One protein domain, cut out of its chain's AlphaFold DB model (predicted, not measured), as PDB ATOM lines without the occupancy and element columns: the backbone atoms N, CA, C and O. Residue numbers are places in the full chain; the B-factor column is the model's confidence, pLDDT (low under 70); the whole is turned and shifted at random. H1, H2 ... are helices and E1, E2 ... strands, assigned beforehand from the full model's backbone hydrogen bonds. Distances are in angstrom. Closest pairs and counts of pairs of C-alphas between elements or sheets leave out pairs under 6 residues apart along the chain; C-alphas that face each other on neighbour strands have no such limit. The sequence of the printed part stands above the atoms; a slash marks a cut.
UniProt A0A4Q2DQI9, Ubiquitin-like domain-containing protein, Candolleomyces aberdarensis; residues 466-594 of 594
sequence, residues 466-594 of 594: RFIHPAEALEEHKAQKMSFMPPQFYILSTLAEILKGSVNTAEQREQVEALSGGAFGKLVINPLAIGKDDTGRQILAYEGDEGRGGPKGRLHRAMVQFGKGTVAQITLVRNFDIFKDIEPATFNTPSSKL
ATOM      1  N   ARG A 466       3.798  38.983 -47.327       69.75
ATOM      2  CA  ARG A 466       3.801  38.557 -48.731       69.75
ATOM      3  C   ARG A 466       5.132  37.922 -49.095       69.75
ATOM      4  O   ARG A 466       6.161  38.268 -48.519       69.75
ATOM      5  N   PHE A 467       5.119  37.060 -50.104       72.75
ATOM      6  CA  PHE A 467       6.349  36.661 -50.776       72.75
ATOM      7  C   PHE A 467       6.822  37.793 -51.691       72.75
ATOM      8  O   PHE A 467       6.038  38.355 -52.456       72.75
ATOM      9  N   ILE A 468       8.103  38.130 -51.596       81.06
ATOM     10  CA  ILE A 468       8.768  39.136 -52.422       81.06
ATOM     11  C   ILE A 468      10.169  38.637 -52.763       81.06
ATOM     12  O   ILE A 468      10.844  38.035 -51.924       81.06
ATOM     13  N   HIS A 469      10.612  38.869 -53.997       88.62
ATOM     14  CA  HIS A 469      11.966  38.503 -54.397       88.62
ATOM     15  C   HIS A 469      12.991  39.401 -53.667       88.62
ATOM     16  O   HIS A 469      12.778  40.615 -53.617       88.62
ATOM     17  N   PRO A 470      14.130  38.887 -53.153       91.62
ATOM     18  CA  PRO A 470      15.097  39.700 -52.405       91.62
ATOM     19  C   PRO A 470      15.553  40.969 -53.141       91.62
ATOM     20  O   PRO A 470      15.616  42.041 -52.548       91.62
ATOM     21  N   ALA A 471      15.796  40.872 -54.452       92.94
ATOM     22  CA  ALA A 471      16.138  42.034 -55.277       92.94
ATOM     23  C   ALA A 471      15.019  43.096 -55.319       92.94
ATOM     24  O   ALA A 471      15.304  44.283 -55.218       92.94
ATOM     25  N   GLU A 472      13.753  42.681 -55.418       91.38
ATOM     26  CA  GLU A 472      12.604  43.596 -55.414       91.38
ATOM     27  C   GLU A 472      12.446  44.270 -54.046       91.38
ATOM     28  O   GLU A 472      12.253  45.481 -53.978       91.38
ATOM     29  N   ALA A 473      12.632  43.521 -52.955       89.25
ATOM     30  CA  ALA A 473      12.621  44.068 -51.600       89.25
ATOM     31  C   ALA A 473      13.681  45.172 -51.426       89.25
ATOM     32  O   ALA A 473      13.395  46.240 -50.884       89.25
ATOM     33  N   LEU A 474      14.898  44.956 -51.936       92.44
ATOM     34  CA  LEU A 474      15.969  45.957 -51.904       92.44
ATOM     35  C   LEU A 474      15.636  47.203 -52.743       92.44
ATOM     36  O   LEU A 474      15.956  48.316 -52.320       92.44
ATOM     37  N   GLU A 475      14.976  47.053 -53.893       93.06
ATOM     38  CA  GLU A 475      14.494  48.192 -54.688       93.06
ATOM     39  C   GLU A 475      13.372  48.958 -53.974       93.06
ATOM     40  O   GLU A 475      13.377  50.192 -53.956       93.06
ATOM     41  N   GLU A 476      12.452  48.266 -53.303       89.50
ATOM     42  CA  GLU A 476      11.435  48.914 -52.472       89.50
ATOM     43  C   GLU A 476      12.037  49.674 -51.290       89.50
ATOM     44  O   GLU A 476      11.549  50.752 -50.937       89.50
ATOM     45  N   HIS A 477      13.133  49.173 -50.723       86.94
ATOM     46  CA  HIS A 477      13.892  49.910 -49.721       86.94
ATOM     47  C   HIS A 477      14.533  51.180 -50.290       86.94
ATOM     48  O   HIS A 477      14.398  52.261 -49.706       86.94
ATOM     49  N   LYS A 478      15.169  51.099 -51.466       88.88
ATOM     50  CA  LYS A 478      15.711  52.282 -52.163       88.88
ATOM     51  C   LYS A 478      14.619  53.310 -52.466       88.88
ATOM     52  O   LYS A 478      14.849  54.505 -52.302       88.88
ATOM     53  N   ALA A 479      13.425  52.845 -52.827       87.69
ATOM     54  CA  ALA A 479      12.243  53.671 -53.053       87.69
ATOM     55  C   ALA A 479      11.560  54.168 -51.761       87.69
ATOM     56  O   ALA A 479      10.513  54.806 -51.848       87.69
ATOM     57  N   GLN A 480      12.124  53.888 -50.580       82.56
ATOM     58  CA  GLN A 480      11.594  54.272 -49.263       82.56
ATOM     59  C   GLN A 480      10.196  53.704 -48.955       82.56
ATOM     60  O   GLN A 480       9.468  54.254 -48.131       82.56
ATOM     61  N   LYS A 481       9.825  52.588 -49.593       78.44
ATOM     62  CA  LYS A 481       8.569  51.863 -49.333       78.44
ATOM     63  C   LYS A 481       8.704  50.856 -48.189       78.44
ATOM     64  O   LYS A 481       7.726  50.572 -47.509       78.44
ATOM     65  N   MET A 482       9.912  50.335 -47.969       77.81
ATOM     66  CA  MET A 482      10.255  49.427 -46.869       77.81
ATOM     67  C   MET A 482      11.528  49.900 -46.165       77.81
ATOM     68  O   MET A 482      12.417  50.473 -46.791       77.81
ATOM     69  N   SER A 483      11.655  49.655 -44.864       81.06
ATOM     70  CA  SER A 483      12.893  49.919 -44.120       81.06
ATOM     71  C   SER A 483      13.467  48.610 -43.603       81.06
ATOM     72  O   SER A 483      12.741  47.814 -43.016       81.06
ATOM     73  N   PHE A 484      14.767  48.401 -43.812       86.06
ATOM     74  CA  PHE A 484      15.483  47.234 -43.311       86.06
ATOM     75  C   PHE A 484      16.553  47.655 -42.318       86.06
ATOM     76  O   PHE A 484      17.374  48.531 -42.597       86.06
ATOM     77  N   MET A 485      16.584  46.980 -41.174       88.31
ATOM     78  CA  MET A 485      17.715  47.079 -40.257       88.31
ATOM     79  C   MET A 485      18.965  46.447 -40.894       88.31
ATOM     80  O   MET A 485      18.837  45.592 -41.774       88.31
ATOM     81  N   PRO A 486      20.187  46.813 -40.454       91.94
ATOM     82  CA  PRO A 486      21.416  46.338 -41.091       91.94
ATOM     83  C   PRO A 486      21.517  44.809 -41.285       91.94
ATOM     84  O   PRO A 486      21.912  44.412 -42.381       91.94
ATOM     85  N   PRO A 487      21.105  43.949 -40.324       92.31
ATOM     86  CA  PRO A 487      21.093  42.498 -40.536       92.31
ATOM     87  C   PRO A 487      20.196  42.060 -41.703       92.31
ATOM     88  O   PRO A 487      20.618  41.287 -42.559       92.31
ATOM     89  N   GLN A 488      18.975  42.600 -41.779       92.06
ATOM     90  CA  GLN A 488      18.000  42.266 -42.822       92.06
ATOM     91  C   GLN A 488      18.516  42.684 -44.202       92.06
ATOM     92  O   GLN A 488      18.503  41.884 -45.137       92.06
ATOM     93  N   PHE A 489      19.034  43.911 -44.320       94.50
ATOM     94  CA  PHE A 489      19.594  44.413 -45.576       94.50
ATOM     95  C   PHE A 489      20.794  43.574 -46.037       94.50
ATOM     96  O   PHE A 489      20.909  43.259 -47.221       94.50
ATOM     97  N   TYR A 490      21.670  43.180 -45.109       95.50
ATOM     98  CA  TYR A 490      22.829  42.335 -45.394       95.50
ATOM     99  C   TYR A 490      22.429  40.953 -45.929       95.50
ATOM    100  O   TYR A 490      22.966  40.491 -46.941       95.50
ATOM    101  N   ILE A 491      21.467  40.303 -45.267       94.62
ATOM    102  CA  ILE A 491      20.982  38.969 -45.638       94.62
ATOM    103  C   ILE A 491      20.274  39.016 -46.993       94.62
ATOM    104  O   ILE A 491      20.610  38.228 -47.875       94.62
ATOM    105  N   LEU A 492      19.369  39.979 -47.205       94.69
ATOM    106  CA  LEU A 492      18.671  40.151 -48.484       94.69
ATOM    107  C   LEU A 492      19.636  40.469 -49.630       94.69
ATOM    108  O   LEU A 492      19.493  39.896 -50.706       94.69
ATOM    109  N   SER A 493      20.640  41.325 -49.400       95.50
ATOM    110  CA  SER A 493      21.680  41.620 -50.402       95.50
ATOM    111  C   SER A 493      22.456  40.363 -50.783       95.50
ATOM    112  O   SER A 493      22.678  40.109 -51.961       95.50
ATOM    113  N   THR A 494      22.803  39.536 -49.792       95.19
ATOM    114  CA  THR A 494      23.520  38.274 -50.018       95.19
ATOM    115  C   THR A 494      22.668  37.271 -50.794       95.19
ATOM    116  O   THR A 494      23.144  36.667 -51.750       95.19
ATOM    117  N   LEU A 495      21.393  37.115 -50.430       95.06
ATOM    118  CA  LEU A 495      20.485  36.213 -51.139       95.06
ATOM    119  C   LEU A 495      20.191  36.697 -52.565       95.06
ATOM    120  O   LEU A 495      20.107  35.870 -53.464       95.06
ATOM    121  N   ALA A 496      20.090  38.008 -52.799       94.75
ATOM    122  CA  ALA A 496      19.865  38.582 -54.129       94.75
ATOM    123  C   ALA A 496      21.039  38.360 -55.107       94.75
ATOM    124  O   ALA A 496      20.836  38.381 -56.321       94.75
ATOM    125  N   GLU A 497      22.260  38.139 -54.607       93.62
ATOM    126  CA  GLU A 497      23.416  37.778 -55.442       93.62
ATOM    127  C   GLU A 497      23.299  36.349 -56.009       93.62
ATOM    128  O   GLU A 497      23.829  36.075 -57.091       93.62
ATOM    129  N   ILE A 498      22.576  35.468 -55.308       94.81
ATOM    130  CA  ILE A 498      22.432  34.036 -55.609       94.81
ATOM    131  C   ILE A 498      21.104  33.760 -56.317       94.81
ATOM    132  O   ILE A 498      21.077  33.229 -57.429       94.81
ATOM    133  N   LEU A 499      19.998  34.145 -55.675       93.62
ATOM    134  CA  LEU A 499      18.635  33.925 -56.140       93.62
ATOM    135  C   LEU A 499      18.317  34.941 -57.238       93.62
ATOM    136  O   LEU A 499      18.136  36.133 -56.984       93.62
ATOM    137  N   LYS A 500      18.300  34.457 -58.479       89.81
ATOM    138  CA  LYS A 500      18.044  35.245 -59.688       89.81
ATOM    139  C   LYS A 500      16.873  34.657 -60.458       89.81
ATOM    140  O   LYS A 500      16.818  33.447 -60.661       89.81
ATOM    141  N   GLY A 501      16.026  35.535 -60.987       85.62
ATOM    142  CA  GLY A 501      14.841  35.151 -61.752       85.62
ATOM    143  C   GLY A 501      13.628  34.898 -60.858       85.62
ATOM    144  O   GLY A 501      13.620  35.248 -59.686       85.62
ATOM    145  N   SER A 502      12.568  34.325 -61.426       78.31
ATOM    146  CA  SER A 502      11.308  34.067 -60.715       78.31
ATOM    147  C   SER A 502      11.239  32.688 -60.048       78.31
ATOM    148  O   SER A 502      10.258  32.394 -59.370       78.31
ATOM    149  N   VAL A 503      12.248  31.832 -60.249       81.69
ATOM    150  CA  VAL A 503      12.284  30.451 -59.752       81.69
ATOM    151  C   VAL A 503      13.679  30.134 -59.225       81.69
ATOM    152  O   VAL A 503      14.667  30.410 -59.898       81.69
ATOM    153  N   ASN A 504      13.743  29.501 -58.051       84.62
ATOM    154  CA  ASN A 504      14.994  29.046 -57.446       84.62
ATOM    155  C   ASN A 504      15.474  27.754 -58.128       84.62
ATOM    156  O   ASN A 504      14.840  26.706 -57.946       84.62
ATOM    157  N   THR A 505      16.576  27.810 -58.880       91.19
ATOM    158  CA  THR A 505      17.175  26.622 -59.519       91.19
ATOM    159  C   THR A 505      17.853  25.709 -58.491       91.19
ATOM    160  O   THR A 505      18.098  26.110 -57.352       91.19
ATOM    161  N   ALA A 506      18.158  24.466 -58.877       91.31
ATOM    162  CA  ALA A 506      18.856  23.523 -58.001       91.31
ATOM    163  C   ALA A 506      20.246  24.048 -57.604       91.31
ATOM    164  O   ALA A 506      20.605  24.011 -56.433       91.31
ATOM    165  N   GLU A 507      20.968  24.639 -58.553       94.50
ATOM    166  CA  GLU A 507      22.298  25.214 -58.338       94.50
ATOM    167  C   GLU A 507      22.242  26.412 -57.382       94.50
ATOM    168  O   GLU A 507      23.110  26.579 -56.530       94.50
ATOM    169  N   GLN A 508      21.202  27.246 -57.481       93.75
ATOM    170  CA  GLN A 508      20.994  28.360 -56.552       93.75
ATOM    171  C   GLN A 508      20.689  27.867 -55.132       93.75
ATOM    172  O   GLN A 508      21.181  28.446 -54.163       93.75
ATOM    173  N   ARG A 509      19.892  26.798 -54.995       91.81
ATOM    174  CA  ARG A 509      19.605  26.168 -53.697       91.81
ATOM    175  C   ARG A 509      20.872  25.587 -53.076       91.81
ATOM    176  O   ARG A 509      21.170  25.910 -51.930       91.81
ATOM    177  N   GLU A 510      21.658  24.856 -53.864       94.44
ATOM    178  CA  GLU A 510      22.950  24.300 -53.448       94.44
ATOM    179  C   GLU A 510      23.930  25.402 -53.012       94.44
ATOM    180  O   GLU A 510      24.633  25.254 -52.016       94.44
ATOM    181  N   GLN A 511      23.943  26.557 -53.686       94.88
ATOM    182  CA  GLN A 511      24.762  27.703 -53.267       94.88
ATOM    183  C   GLN A 511      24.337  28.279 -51.907       94.88
ATOM    184  O   GLN A 511      25.198  28.618 -51.093       94.88
ATOM    185  N   VAL A 512      23.033  28.388 -51.634       94.19
ATOM    186  CA  VAL A 512      22.530  28.838 -50.320       94.19
ATOM    187  C   VAL A 512      22.862  27.814 -49.231       94.19
ATOM    188  O   VAL A 512      23.323  28.198 -48.152       94.19
ATOM    189  N   GLU A 513      22.695  26.523 -49.521       93.12
ATOM    190  CA  GLU A 513      23.071  25.418 -48.632       93.12
ATOM    191  C   GLU A 513      24.575  25.434 -48.322       93.12
ATOM    192  O   GLU A 513      24.973  25.339 -47.159       93.12
ATOM    193  N   ALA A 514      25.418  25.651 -49.334       93.38
ATOM    194  CA  ALA A 514      26.865  25.757 -49.176       93.38
ATOM    195  C   ALA A 514      27.273  26.954 -48.299       93.38
ATOM    196  O   ALA A 514      28.167  26.818 -47.459       93.38
ATOM    197  N   LEU A 515      26.607  28.110 -48.431       93.06
ATOM    198  CA  LEU A 515      26.841  29.247 -47.529       93.06
ATOM    199  C   LEU A 515      26.464  28.923 -46.088       93.06
ATOM    200  O   LEU A 515      27.231  29.225 -45.171       93.06
ATOM    201  N   SER A 516      25.298  28.310 -45.888       92.38
ATOM    202  CA  SER A 516      24.825  27.938 -44.556       92.38
ATOM    203  C   SER A 516      25.724  26.893 -43.885       92.38
ATOM    204  O   SER A 516      26.081  27.037 -42.717       92.38
ATOM    205  N   GLY A 517      26.145  25.857 -44.612       89.56
ATOM    206  CA  GLY A 517      27.051  24.832 -44.084       89.56
ATOM    207  C   GLY A 517      28.490  25.327 -43.879       89.56
ATOM    208  O   GLY A 517      29.249  24.746 -43.093       89.56
ATOM    209  N   GLY A 518      28.865  26.397 -44.584       89.25
ATOM    210  CA  GLY A 518      30.201  26.978 -44.592       89.25
ATOM    211  C   GLY A 518      30.519  27.894 -43.406       89.25
ATOM    212  O   GLY A 518      29.864  27.899 -42.363       89.25
ATOM    213  N   ALA A 519      31.580  28.688 -43.564       88.31
ATOM    214  CA  ALA A 519      32.003  29.659 -42.554       88.31
ATOM    215  C   ALA A 519      31.005  30.822 -42.402       88.31
ATOM    216  O   ALA A 519      30.872  31.370 -41.312       88.31
ATOM    217  N   PHE A 520      30.278  31.160 -43.474       90.19
ATOM    218  CA  PHE A 520      29.256  32.205 -43.468       90.19
ATOM    219  C   PHE A 520      28.111  31.884 -42.493       90.19
ATOM    220  O   PHE A 520      27.822  32.702 -41.626       90.19
ATOM    221  N   GLY A 521      27.546  30.670 -42.548       87.94
ATOM    222  CA  GLY A 521      26.485  30.201 -41.642       87.94
ATOM    223  C   GLY A 521      26.790  30.311 -40.147       87.94
ATOM    224  O   GLY A 521      25.884  30.403 -39.318       87.94
ATOM    225  N   LYS A 522      28.084  30.306 -39.800       88.94
ATOM    226  CA  LYS A 522      28.616  30.350 -38.427       88.94
ATOM    227  C   LYS A 522      29.118  31.740 -38.032       88.94
ATOM    228  O   LYS A 522      29.675  31.907 -36.949       88.94
ATOM    229  N   LEU A 523      28.977  32.719 -38.920       88.50
ATOM    230  CA  LEU A 523      29.495  34.060 -38.725       88.50
ATOM    231  C   LEU A 523      28.681  34.797 -37.656       88.50
ATOM    232  O   LEU A 523      27.470  34.973 -37.798       88.50
ATOM    233  N   VAL A 524      29.373  35.269 -36.617       91.25
ATOM    234  CA  VAL A 524      28.810  36.156 -35.593       91.25
ATOM    235  C   VAL A 524      29.219  37.589 -35.910       91.25
ATOM    236  O   VAL A 524      30.394  37.942 -35.812       91.25
ATOM    237  N   ILE A 525      28.244  38.413 -36.286       91.19
ATOM    238  CA  ILE A 525      28.440  39.805 -36.677       91.19
ATOM    239  C   ILE A 525      28.085  40.730 -35.516       91.19
ATOM    240  O   ILE A 525      26.940  40.786 -35.071       91.19
ATOM    241  N   ASN A 526      29.047  41.510 -35.034       91.06
ATOM    242  CA  ASN A 526      28.864  42.487 -33.962       91.06
ATOM    243  C   ASN A 526      29.258  43.880 -34.468       91.06
ATOM    244  O   ASN A 526      30.383  44.313 -34.219       91.06
ATOM    245  N   PRO A 527      28.395  44.613 -35.188       92.31
ATOM    246  CA  PRO A 527      28.812  45.810 -35.908       92.31
ATOM    247  C   PRO A 527      29.477  46.861 -35.006       92.31
ATOM    248  O   PRO A 527      28.971  47.197 -33.937       92.31
ATOM    249  N   LEU A 528      30.614  47.401 -35.449       91.44
ATOM    250  CA  LEU A 528      31.343  48.454 -34.739       91.44
ATOM    251  C   LEU A 528      31.211  49.772 -35.494       91.44
ATOM    252  O   LEU A 528      31.554  49.860 -36.670       91.44
ATOM    253  N   ALA A 529      30.746  50.811 -34.809       91.62
ATOM    254  CA  ALA A 529      30.746  52.155 -35.365       91.62
ATOM    255  C   ALA A 529      32.179  52.711 -35.394       91.62
ATOM    256  O   ALA A 529      32.749  52.978 -34.337       91.62
ATOM    257  N   ILE A 530      32.746  52.901 -36.588       92.19
ATOM    258  CA  ILE A 530      34.132  53.386 -36.768       92.19
ATOM    259  C   ILE A 530      34.219  54.849 -37.227       92.19
ATOM    260  O   ILE A 530      35.309  55.372 -37.433       92.19
ATOM    261  N   GLY A 531      33.079  55.526 -37.377       91.94
ATOM    262  CA  GLY A 531      33.023  56.934 -37.759       91.94
ATOM    263  C   GLY A 531      31.821  57.259 -38.637       91.94
ATOM    264  O   GLY A 531      30.792  56.578 -38.589       91.94
ATOM    265  N   LYS A 532      31.965  58.318 -39.434       94.69
ATOM    266  CA  LYS A 532      31.004  58.735 -40.455       94.69
ATOM    267  C   LYS A 532      31.701  58.864 -41.803       94.69
ATOM    268  O   LYS A 532      32.893  59.158 -41.832       94.69
ATOM    269  N   ASP A 533      30.967  58.634 -42.885       93.56
ATOM    270  CA  ASP A 533      31.447  58.925 -44.236       93.56
ATOM    271  C   ASP A 533      31.329  60.426 -44.562       93.56
ATOM    272  O   ASP A 533      30.786  61.207 -43.773       93.56
ATOM    273  N   ASP A 534      31.811  60.826 -45.739       91.00
ATOM    274  CA  ASP A 534      31.815  62.226 -46.197       91.00
ATOM    275  C   ASP A 534      30.407  62.837 -46.298       91.00
ATOM    276  O   ASP A 534      30.240  64.056 -46.287       91.00
ATOM    277  N   THR A 535      29.373  61.994 -46.367       90.75
ATOM    278  CA  THR A 535      27.962  62.401 -46.412       90.75
ATOM    279  C   THR A 535      27.309  62.450 -45.027       90.75
ATOM    280  O   THR A 535      26.136  62.803 -44.901       90.75
ATOM    281  N   GLY A 536      28.058  62.126 -43.969       90.81
ATOM    282  CA  GLY A 536      27.596  62.127 -42.583       90.81
ATOM    283  C   GLY A 536      26.894  60.839 -42.136       90.81
ATOM    284  O   GLY A 536      26.405  60.799 -40.998       90.81
ATOM    285  N   ARG A 537      26.867  59.790 -42.971       94.25
ATOM    286  CA  ARG A 537      26.272  58.483 -42.646       94.25
ATOM    287  C   ARG A 537      27.195  57.709 -41.719       94.25
ATOM    288  O   ARG A 537      28.410  57.732 -41.887       94.25
ATOM    289  N   GLN A 538      26.635  57.006 -40.741       93.75
ATOM    290  CA  GLN A 538      27.414  56.218 -39.790       93.75
ATOM    291  C   GLN A 538      28.021  54.991 -40.474       93.75
ATOM    292  O   GLN A 538      27.311  54.241 -41.138       93.75
ATOM    293  N   ILE A 539      29.317  54.759 -40.279       95.81
ATOM    294  CA  ILE A 539      30.013  53.588 -40.816       95.81
ATOM    295  C   ILE A 539      29.991  52.479 -39.766       95.81
ATOM    296  O   ILE A 539      30.592  52.620 -38.697       95.81
ATOM    297  N   LEU A 540      29.315  51.378 -40.082       95.00
ATOM    298  CA  LEU A 540      29.286  50.153 -39.291       95.00
ATOM    299  C   LEU A 540      30.225  49.120 -39.918       95.00
ATOM    300  O   LEU A 540      29.895  48.544 -40.950       95.00
ATOM    301  N   ALA A 541      31.384  48.893 -39.301       94.88
ATOM    302  CA  ALA A 541      32.340  47.872 -39.715       94.88
ATOM    303  C   ALA A 541      31.983  46.503 -39.124       94.88
ATOM    304  O   ALA A 541      31.758  46.362 -37.914       94.88
ATOM    305  N   TYR A 542      31.962  45.499 -39.989       94.06
ATOM    306  CA  TYR A 542      31.727  44.099 -39.665       94.06
ATOM    307  C   TYR A 542      33.055  43.343 -39.562       94.06
ATOM    308  O   TYR A 542      34.146  43.880 -39.762       94.06
ATOM    309  N   GLU A 543      32.979  42.085 -39.175       89.75
ATOM    310  CA  GLU A 543      34.123  41.233 -38.913       89.75
ATOM    311  C   GLU A 543      34.932  40.980 -40.193       89.75
ATOM    312  O   GLU A 543      34.373  40.744 -41.264       89.75
ATOM    313  N   GLY A 544      36.262  41.049 -40.096       88.50
ATOM    314  CA  GLY A 544      37.161  40.957 -41.252       88.50
ATOM    315  C   GLY A 544      37.336  42.262 -42.039       88.50
ATOM    316  O   GLY A 544      38.114  42.288 -42.987       88.50
ATOM    317  N   ASP A 545      36.664  43.350 -41.658       93.50
ATOM    318  CA  ASP A 545      36.930  44.686 -42.197       93.50
ATOM    319  C   ASP A 545      38.298  45.217 -41.731       93.50
ATOM    320  O   ASP A 545      38.681  45.019 -40.576       93.50
ATOM    321  N   GLU A 546      39.031  45.938 -42.584       92.94
ATOM    322  CA  GLU A 546      40.326  46.548 -42.227       92.94
ATOM    323  C   GLU A 546      40.239  47.489 -41.009       92.94
ATOM    324  O   GLU A 546      41.142  47.524 -40.174       92.94
ATOM    325  N   GLY A 547      39.117  48.200 -40.844       88.31
ATOM    326  CA  GLY A 547      38.831  49.064 -39.697       88.31
ATOM    327  C   GLY A 547      38.508  48.282 -38.423       88.31
ATOM    328  O   GLY A 547      38.319  48.870 -37.360       88.31
ATOM    329  N   ARG A 548      38.457  46.951 -38.527       87.81
ATOM    330  CA  ARG A 548      38.188  46.000 -37.453       87.81
ATOM    331  C   ARG A 548      39.230  44.869 -37.411       87.81
ATOM    332  O   ARG A 548      38.924  43.753 -37.002       87.81
ATOM    333  N   GLY A 549      40.466  45.164 -37.822       82.75
ATOM    334  CA  GLY A 549      41.601  44.240 -37.726       82.75
ATOM    335  C   GLY A 549      41.721  43.229 -38.869       82.75
ATOM    336  O   GLY A 549      42.543  42.321 -38.780       82.75
ATOM    337  N   GLY A 550      40.926  43.370 -39.932       87.38
ATOM    338  CA  GLY A 550      41.074  42.592 -41.159       87.38
ATOM    339  C   GLY A 550      42.264  43.030 -42.029       87.38
ATOM    340  O   GLY A 550      42.898  44.056 -41.758       87.38
ATOM    341  N   PRO A 551      42.574  42.276 -43.100       88.75
ATOM    342  CA  PRO A 551      43.615  42.629 -44.063       88.75
ATOM    343  C   PRO A 551      43.415  44.026 -44.663       88.75
ATOM    344  O   PRO A 551      42.295  44.430 -44.977       88.75
ATOM    345  N   LYS A 552      44.516  44.751 -44.880       92.12
ATOM    346  CA  LYS A 552      44.495  46.086 -45.494       92.12
ATOM    347  C   LYS A 552      43.804  46.047 -46.864       92.12
ATOM    348  O   LYS A 552      44.177  45.241 -47.713       92.12
ATOM    349  N   GLY A 553      42.842  46.939 -47.087       91.94
ATOM    350  CA  GLY A 553      42.042  47.013 -48.312       91.94
ATOM    351  C   GLY A 553      40.791  46.127 -48.321       91.94
ATOM    352  O   GLY A 553      39.981  46.249 -49.244       91.94
ATOM    353  N   ARG A 554      40.586  45.266 -47.314       92.56
ATOM    354  CA  ARG A 554      39.349  44.488 -47.173       92.56
ATOM    355  C   ARG A 554      38.259  45.343 -46.531       92.56
ATOM    356  O   ARG A 554      38.387  45.786 -45.392       92.56
ATOM    357  N   LEU A 555      37.168  45.535 -47.262       94.94
ATOM    358  CA  LEU A 555      35.990  46.278 -46.833       94.94
ATOM    359  C   LEU A 555      34.844  45.303 -46.568       94.94
ATOM    360  O   LEU A 555      34.418  44.552 -47.449       94.94
ATOM    361  N   HIS A 556      34.343  45.344 -45.341       95.38
ATOM    362  CA  HIS A 556      33.165  44.633 -44.879       95.38
ATOM    363  C   HIS A 556      32.374  45.555 -43.951       95.38
ATOM    364  O   HIS A 556      32.487  45.493 -42.729       95.38
ATOM    365  N   ARG A 557      31.612  46.485 -44.520       96.25
ATOM    366  CA  ARG A 557      30.967  47.549 -43.740       96.25
ATOM    367  C   ARG A 557      29.695  48.049 -44.396       96.25
ATOM    368  O   ARG A 557      29.508  47.885 -45.598       96.25
ATOM    369  N   ALA A 558      28.850  48.713 -43.622       96.69
ATOM    370  CA  ALA A 558      27.704  49.442 -44.144       96.69
ATOM    371  C   ALA A 558      27.748  50.917 -43.746       96.69
ATOM    372  O   ALA A 558      28.043  51.249 -42.598       96.69
ATOM    373  N   MET A 559      27.403  51.799 -44.683       96.50
ATOM    374  CA  MET A 559      27.146  53.212 -44.403       96.50
ATOM    375  C   MET A 559      25.651  53.386 -44.183       96.50
ATOM    376  O   MET A 559      24.861  53.116 -45.087       96.50
ATOM    377  N   VAL A 560      25.266  53.811 -42.982       93.94
ATOM    378  CA  VAL A 560      23.878  53.834 -42.520       93.94
ATOM    379  C   VAL A 560      23.474  55.245 -42.112       93.94
ATOM    380  O   VAL A 560      24.090  55.869 -41.246       93.94
ATOM    381  N   GLN A 561      22.399  55.739 -42.715       91.88
ATOM    382  CA  GLN A 561      21.684  56.924 -42.265       91.88
ATOM    383  C   GLN A 561      20.493  56.483 -41.416       91.88
ATOM    384  O   GLN A 561      19.487  55.993 -41.936       91.88
ATOM    385  N   PHE A 562      20.590  56.680 -40.104       82.00
ATOM    386  CA  PHE A 562      19.466  56.453 -39.201       82.00
ATOM    387  C   PHE A 562      18.467  57.619 -39.279       82.00
ATOM    388  O   PHE A 562      18.854  58.791 -39.257       82.00
ATOM    389  N   GLY A 563      17.183  57.282 -39.396       73.25
ATOM    390  CA  GLY A 563      16.040  58.185 -39.264       73.25
ATOM    391  C   GLY A 563      15.442  58.140 -37.852       73.25
ATOM    392  O   GLY A 563      16.123  57.801 -36.883       73.25
ATOM    393  N   LYS A 564      14.148  58.461 -37.711       62.38
ATOM    394  CA  LYS A 564      13.417  58.375 -36.430       62.38
ATOM    395  C   LYS A 564      13.111  56.914 -36.051       62.38
ATOM    396  O   LYS A 564      11.966  56.488 -36.116       62.38
ATOM    397  N   GLY A 565      14.138  56.152 -35.675       60.34
ATOM    398  CA  GLY A 565      14.007  54.750 -35.249       60.34
ATOM    399  C   GLY A 565      14.031  53.717 -36.382       60.34
ATOM    400  O   GLY A 565      13.921  52.530 -36.112       60.34
ATOM    401  N   THR A 566      14.220  54.149 -37.629       71.50
ATOM    402  CA  THR A 566      14.350  53.290 -38.815       71.50
ATOM    403  C   THR A 566      15.632  53.606 -39.581       71.50
ATOM    404  O   THR A 566      16.292  54.621 -39.332       71.50
ATOM    405  N   VAL A 567      16.005  52.744 -40.526       80.88
ATOM    406  CA  VAL A 567      17.100  53.015 -41.462       80.88
ATOM    407  C   VAL A 567      16.526  53.747 -42.670       80.88
ATOM    408  O   VAL A 567      15.736  53.177 -43.423       80.88
ATOM    409  N   ALA A 568      16.912  55.014 -42.836       83.25
ATOM    410  CA  ALA A 568      16.501  55.828 -43.978       83.25
ATOM    411  C   ALA A 568      17.319  55.467 -45.223       83.25
ATOM    412  O   ALA A 568      16.780  55.338 -46.313       83.25
ATOM    413  N   GLN A 569      18.629  55.268 -45.068       89.50
ATOM    414  CA  GLN A 569      19.495  54.811 -46.154       89.50
ATOM    415  C   GLN A 569      20.542  53.850 -45.618       89.50
ATOM    416  O   GLN A 569      21.106  54.074 -44.546       89.50
ATOM    417  N   ILE A 570      20.851  52.818 -46.392       94.69
ATOM    418  CA  ILE A 570      21.963  51.914 -46.128       94.69
ATOM    419  C   ILE A 570      22.664  51.556 -47.433       94.69
ATOM    420  O   ILE A 570      22.044  51.382 -48.481       94.69
ATOM    421  N   THR A 571      23.986  51.480 -47.379       94.94
ATOM    422  CA  THR A 571      24.818  50.995 -48.479       94.94
ATOM    423  C   THR A 571      25.793  49.978 -47.919       94.94
ATOM    424  O   THR A 571      26.607  50.325 -47.065       94.94
ATOM    425  N   LEU A 572      25.698  48.735 -48.390       96.31
ATOM    426  CA  LEU A 572      26.629  47.665 -48.046       96.31
ATOM    427  C   LEU A 572      27.863  47.737 -48.951       96.31
ATOM    428  O   LEU A 572      27.734  47.831 -50.170       96.31
ATOM    429  N   VAL A 573      29.049  47.655 -48.354       96.06
ATOM    430  CA  VAL A 573      30.328  47.523 -49.055       96.06
ATOM    431  C   VAL A 573      30.988  46.230 -48.602       96.06
ATOM    432  O   VAL A 573      31.402  46.096 -47.447       96.06
ATOM    433  N   ARG A 574      31.072  45.282 -49.533       94.38
ATOM    434  CA  ARG A 574      31.700  43.973 -49.355       94.38
ATOM    435  C   ARG A 574      32.518  43.653 -50.602       94.38
ATOM    436  O   ARG A 574      31.941  43.456 -51.663       94.38
ATOM    437  N   ASN A 575      33.846  43.653 -50.488       94.19
ATOM    438  CA  ASN A 575      34.761  43.496 -51.631       94.19
ATOM    439  C   ASN A 575      35.562  42.180 -51.619       94.19
ATOM    440  O   ASN A 575      36.678  42.134 -52.127       94.19
ATOM    441  N   PHE A 576      35.003  41.127 -51.030       90.31
ATOM    442  CA  PHE A 576      35.609  39.798 -50.948       90.31
ATOM    443  C   PHE A 576      34.555  38.715 -51.197       90.31
ATOM    444  O   PHE A 576      33.354  38.973 -51.060       90.31
ATOM    445  N   ASP A 577      35.004  37.513 -51.543       88.00
ATOM    446  CA  ASP A 577      34.139  36.365 -51.808       88.00
ATOM    447  C   ASP A 577      33.728  35.704 -50.483       88.00
ATOM    448  O   ASP A 577      34.553  35.160 -49.748       88.00
ATOM    449  N   ILE A 578      32.435  35.731 -50.162       87.62
ATOM    450  CA  ILE A 578      31.905  35.123 -48.933       87.62
ATOM    451  C   ILE A 578      32.002  33.592 -48.905       87.62
ATOM    452  O   ILE A 578      31.921  33.004 -47.829       87.62
ATOM    453  N   PHE A 579      32.200  32.939 -50.052       81.94
ATOM    454  CA  PHE A 579      32.381  31.490 -50.126       81.94
ATOM    455  C   PHE A 579      33.824  31.067 -49.848       81.94
ATOM    456  O   PHE A 579      34.053  29.947 -49.393       81.94
ATOM    457  N   LYS A 580      34.802  31.936 -50.135       82.38
ATOM    458  CA  LYS A 580      36.231  31.575 -50.129       82.38
ATOM    459  C   LYS A 580      37.052  32.330 -49.096       82.38
ATOM    460  O   LYS A 580      37.956  31.751 -48.503       82.38
ATOM    461  N   ASP A 581      36.716  33.592 -48.850       82.94
ATOM    462  CA  ASP A 581      37.585  34.525 -48.132       82.94
ATOM    463  C   ASP A 581      37.131  34.759 -46.676       82.94
ATOM    464  O   ASP A 581      37.641  35.646 -45.982       82.94
ATOM    465  N   ILE A 582      36.150  34.000 -46.175       79.94
ATOM    466  CA  ILE A 582      35.756  34.023 -44.757       79.94
ATOM    467  C   ILE A 582      36.703  33.114 -43.972       79.94
ATOM    468  O   ILE A 582      36.534  31.900 -43.920       79.94
ATOM    469  N   GLU A 583      37.708  33.721 -43.349       70.81
ATOM    470  CA  GLU A 583      38.695  33.048 -42.504       70.81
ATOM    471  C   GLU A 583      38.115  32.693 -41.120       70.81
ATOM    472  O   GLU A 583      37.936  33.578 -40.292       70.81
ATOM    473  N   PRO A 584      37.893  31.418 -40.765       63.22
ATOM    474  CA  PRO A 584      37.224  31.052 -39.506       63.22
ATOM    475  C   PRO A 584      37.907  31.590 -38.231       63.22
ATOM    476  O   PRO A 584      37.261  31.785 -37.202       63.22
ATOM    477  N   ALA A 585      39.218  31.844 -38.292       56.19
ATOM    478  CA  ALA A 585      40.021  32.328 -37.172       56.19
ATOM    479  C   ALA A 585      39.761  33.804 -36.809       56.19
ATOM    480  O   ALA A 585      39.884  34.161 -35.638       56.19
ATOM    481  N   THR A 586      39.357  34.656 -37.758       54.66
ATOM    482  CA  THR A 586      39.068  36.080 -37.494       54.66
ATOM    483  C   THR A 586      37.744  36.292 -36.747       54.66
ATOM    484  O   THR A 586      37.519  37.373 -36.206       54.66
ATOM    485  N   PHE A 587      36.892  35.261 -36.655       53.75
ATOM    486  CA  PHE A 587      35.521  35.349 -36.130       53.75
ATOM    487  C   PHE A 587      35.305  34.643 -34.779       53.75
ATOM    488  O   PHE A 587      34.250  34.796 -34.171       53.75
ATOM    489  N   ASN A 588      36.308  33.909 -34.278       43.53
ATOM    490  CA  ASN A 588      36.228  33.135 -33.029       43.53
ATOM    491  C   ASN A 588      36.856  33.826 -31.808       43.53
ATOM    492  O   ASN A 588      36.918  33.223 -30.738       43.53
ATOM    493  N   THR A 589      37.338  35.065 -31.930       40.81
ATOM    494  CA  THR A 589      37.912  35.764 -30.772       40.81
ATOM    495  C   THR A 589      36.774  36.371 -29.953       40.81
ATOM    496  O   THR A 589      36.118  37.295 -30.442       40.81
ATOM    497  N   PRO A 590      36.511  35.918 -28.712       38.09
ATOM    498  CA  PRO A 590      35.590  36.624 -27.839       38.09
ATOM    499  C   PRO A 590      36.190  38.009 -27.623       38.09
ATOM    500  O   PRO A 590      37.315  38.122 -27.131       38.09
ATOM    501  N   SER A 591      35.479  39.066 -28.016       39.59
ATOM    502  CA  SER A 591      35.864  40.417 -27.617       39.59
ATOM    503  C   SER A 591      35.958  40.418 -26.093       39.59
ATOM    504  O   SER A 591      34.945  40.305 -25.408       39.59
ATOM    505  N   SER A 592      37.173  40.531 -25.556       30.86
ATOM    506  CA  SER A 592      37.496  40.523 -24.121       30.86
ATOM    507  C   SER A 592      36.969  41.753 -23.365       30.86
ATOM    508  O   SER A 592      37.359  42.023 -22.231       30.86
ATOM    509  N   LYS A 593      36.078  42.508 -24.006       32.38
ATOM    510  CA  LYS A 593      35.338  43.641 -23.472       32.38
ATOM    511  C   LYS A 593      33.874  43.440 -23.858       32.38
ATOM    512  O   LYS A 593      33.441  43.925 -24.906       32.38
ATOM    513  N   LEU A 594      33.167  42.648 -23.059       30.39
ATOM    514  CA  LEU A 594      31.705  42.594 -23.015       30.39
ATOM    515  C   LEU A 594      31.228  43.341 -21.776       30.39
ATOM    516  O   LEU A 594      31.871  43.155 -20.718       30.39
TER     517      LEU A 594
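Overview. This is residues 466 to 594 of the 594 residues of the protein "Ubiquitin-like domain-containing protein" of Candolleomyces aberdarensis (UniProt A0A4Q2DQI9). A strongly twisted sheet of four strands has H2 packed slantwise over its edge strand E4, while H1 packs on H2 and H3 folds back from the end of H2, away from the sheet. A tail without a named element, residues 575 to 594, follows E4. The 129 printed residues include three named helices, then four named strands in the antiparallel order E1 E2 E3 E4; the class is mixed, with under half of the residues in named elements. The whole is compact, with a radius of gyration of the C-alphas of 15.6 A and spans of 43 by 36 by 27 A.

Arrangement. H1, residues 470 to 478, touches H2, residues 486 to 498, opposite ways at a steep tilt of 46 degrees; their closest C-alphas, of Pro 470 and Ala 496, are 5.2 A apart. H2, with residues 495 to 498 alone, touches H3, residues 506 to 517, in a helical hairpin at a steep tilt of 39 degrees; the closest C-alphas, of Ile 498 and Gln 508, are 5.9 A apart. Every O i to N i+4 pair is within hydrogen-bond range in H1 and H3, and 8 of 9 in H2. E1, residues 528 to 532, E2, residues 538 to 541, E3, residues 556 to 562, and E4, residues 567 to 574, form a meander, each strand the antiparallel neighbour of the one before. Within hydrogen-bond range are N 528 and O 541 between E1 and E2, 2.9 A, N 540 and O 558 between E2 and E3, 2.8 A, and N 559 and O 571 between E3 and E4, 2.9 A. H2 is on the sheet at a height of 9.4 A, over E4 and only just not over E3, where 2 of its C-alphas fall; on the local plane it stands at 50 degrees to E4. H1 only grazes the sheet with residues 477 to 478, and H3 is not on it.

Along the chain. H1 begins at C-alpha 470, (15.097, 39.700, -52.405), and H2 and H3 are 19.1 A and 16.2 A long from first to last C-alpha. E3 measures 19.0 A and E4 18.9 A, ending at C-alpha 574, (31.700, 43.973, -49.355).

Size, cuts and confidence. The farthest C-alphas, of Ser 502 and Ser 592, are 45.5 A apart. The printed part has no cut, and the link from E2 to E3 is long, 14 residues. Mean pLDDT of the printed part is 85.4; it is under 70 at residue 466, residues 564 to 565 and residues 584 to 594, the last of which ends the chain.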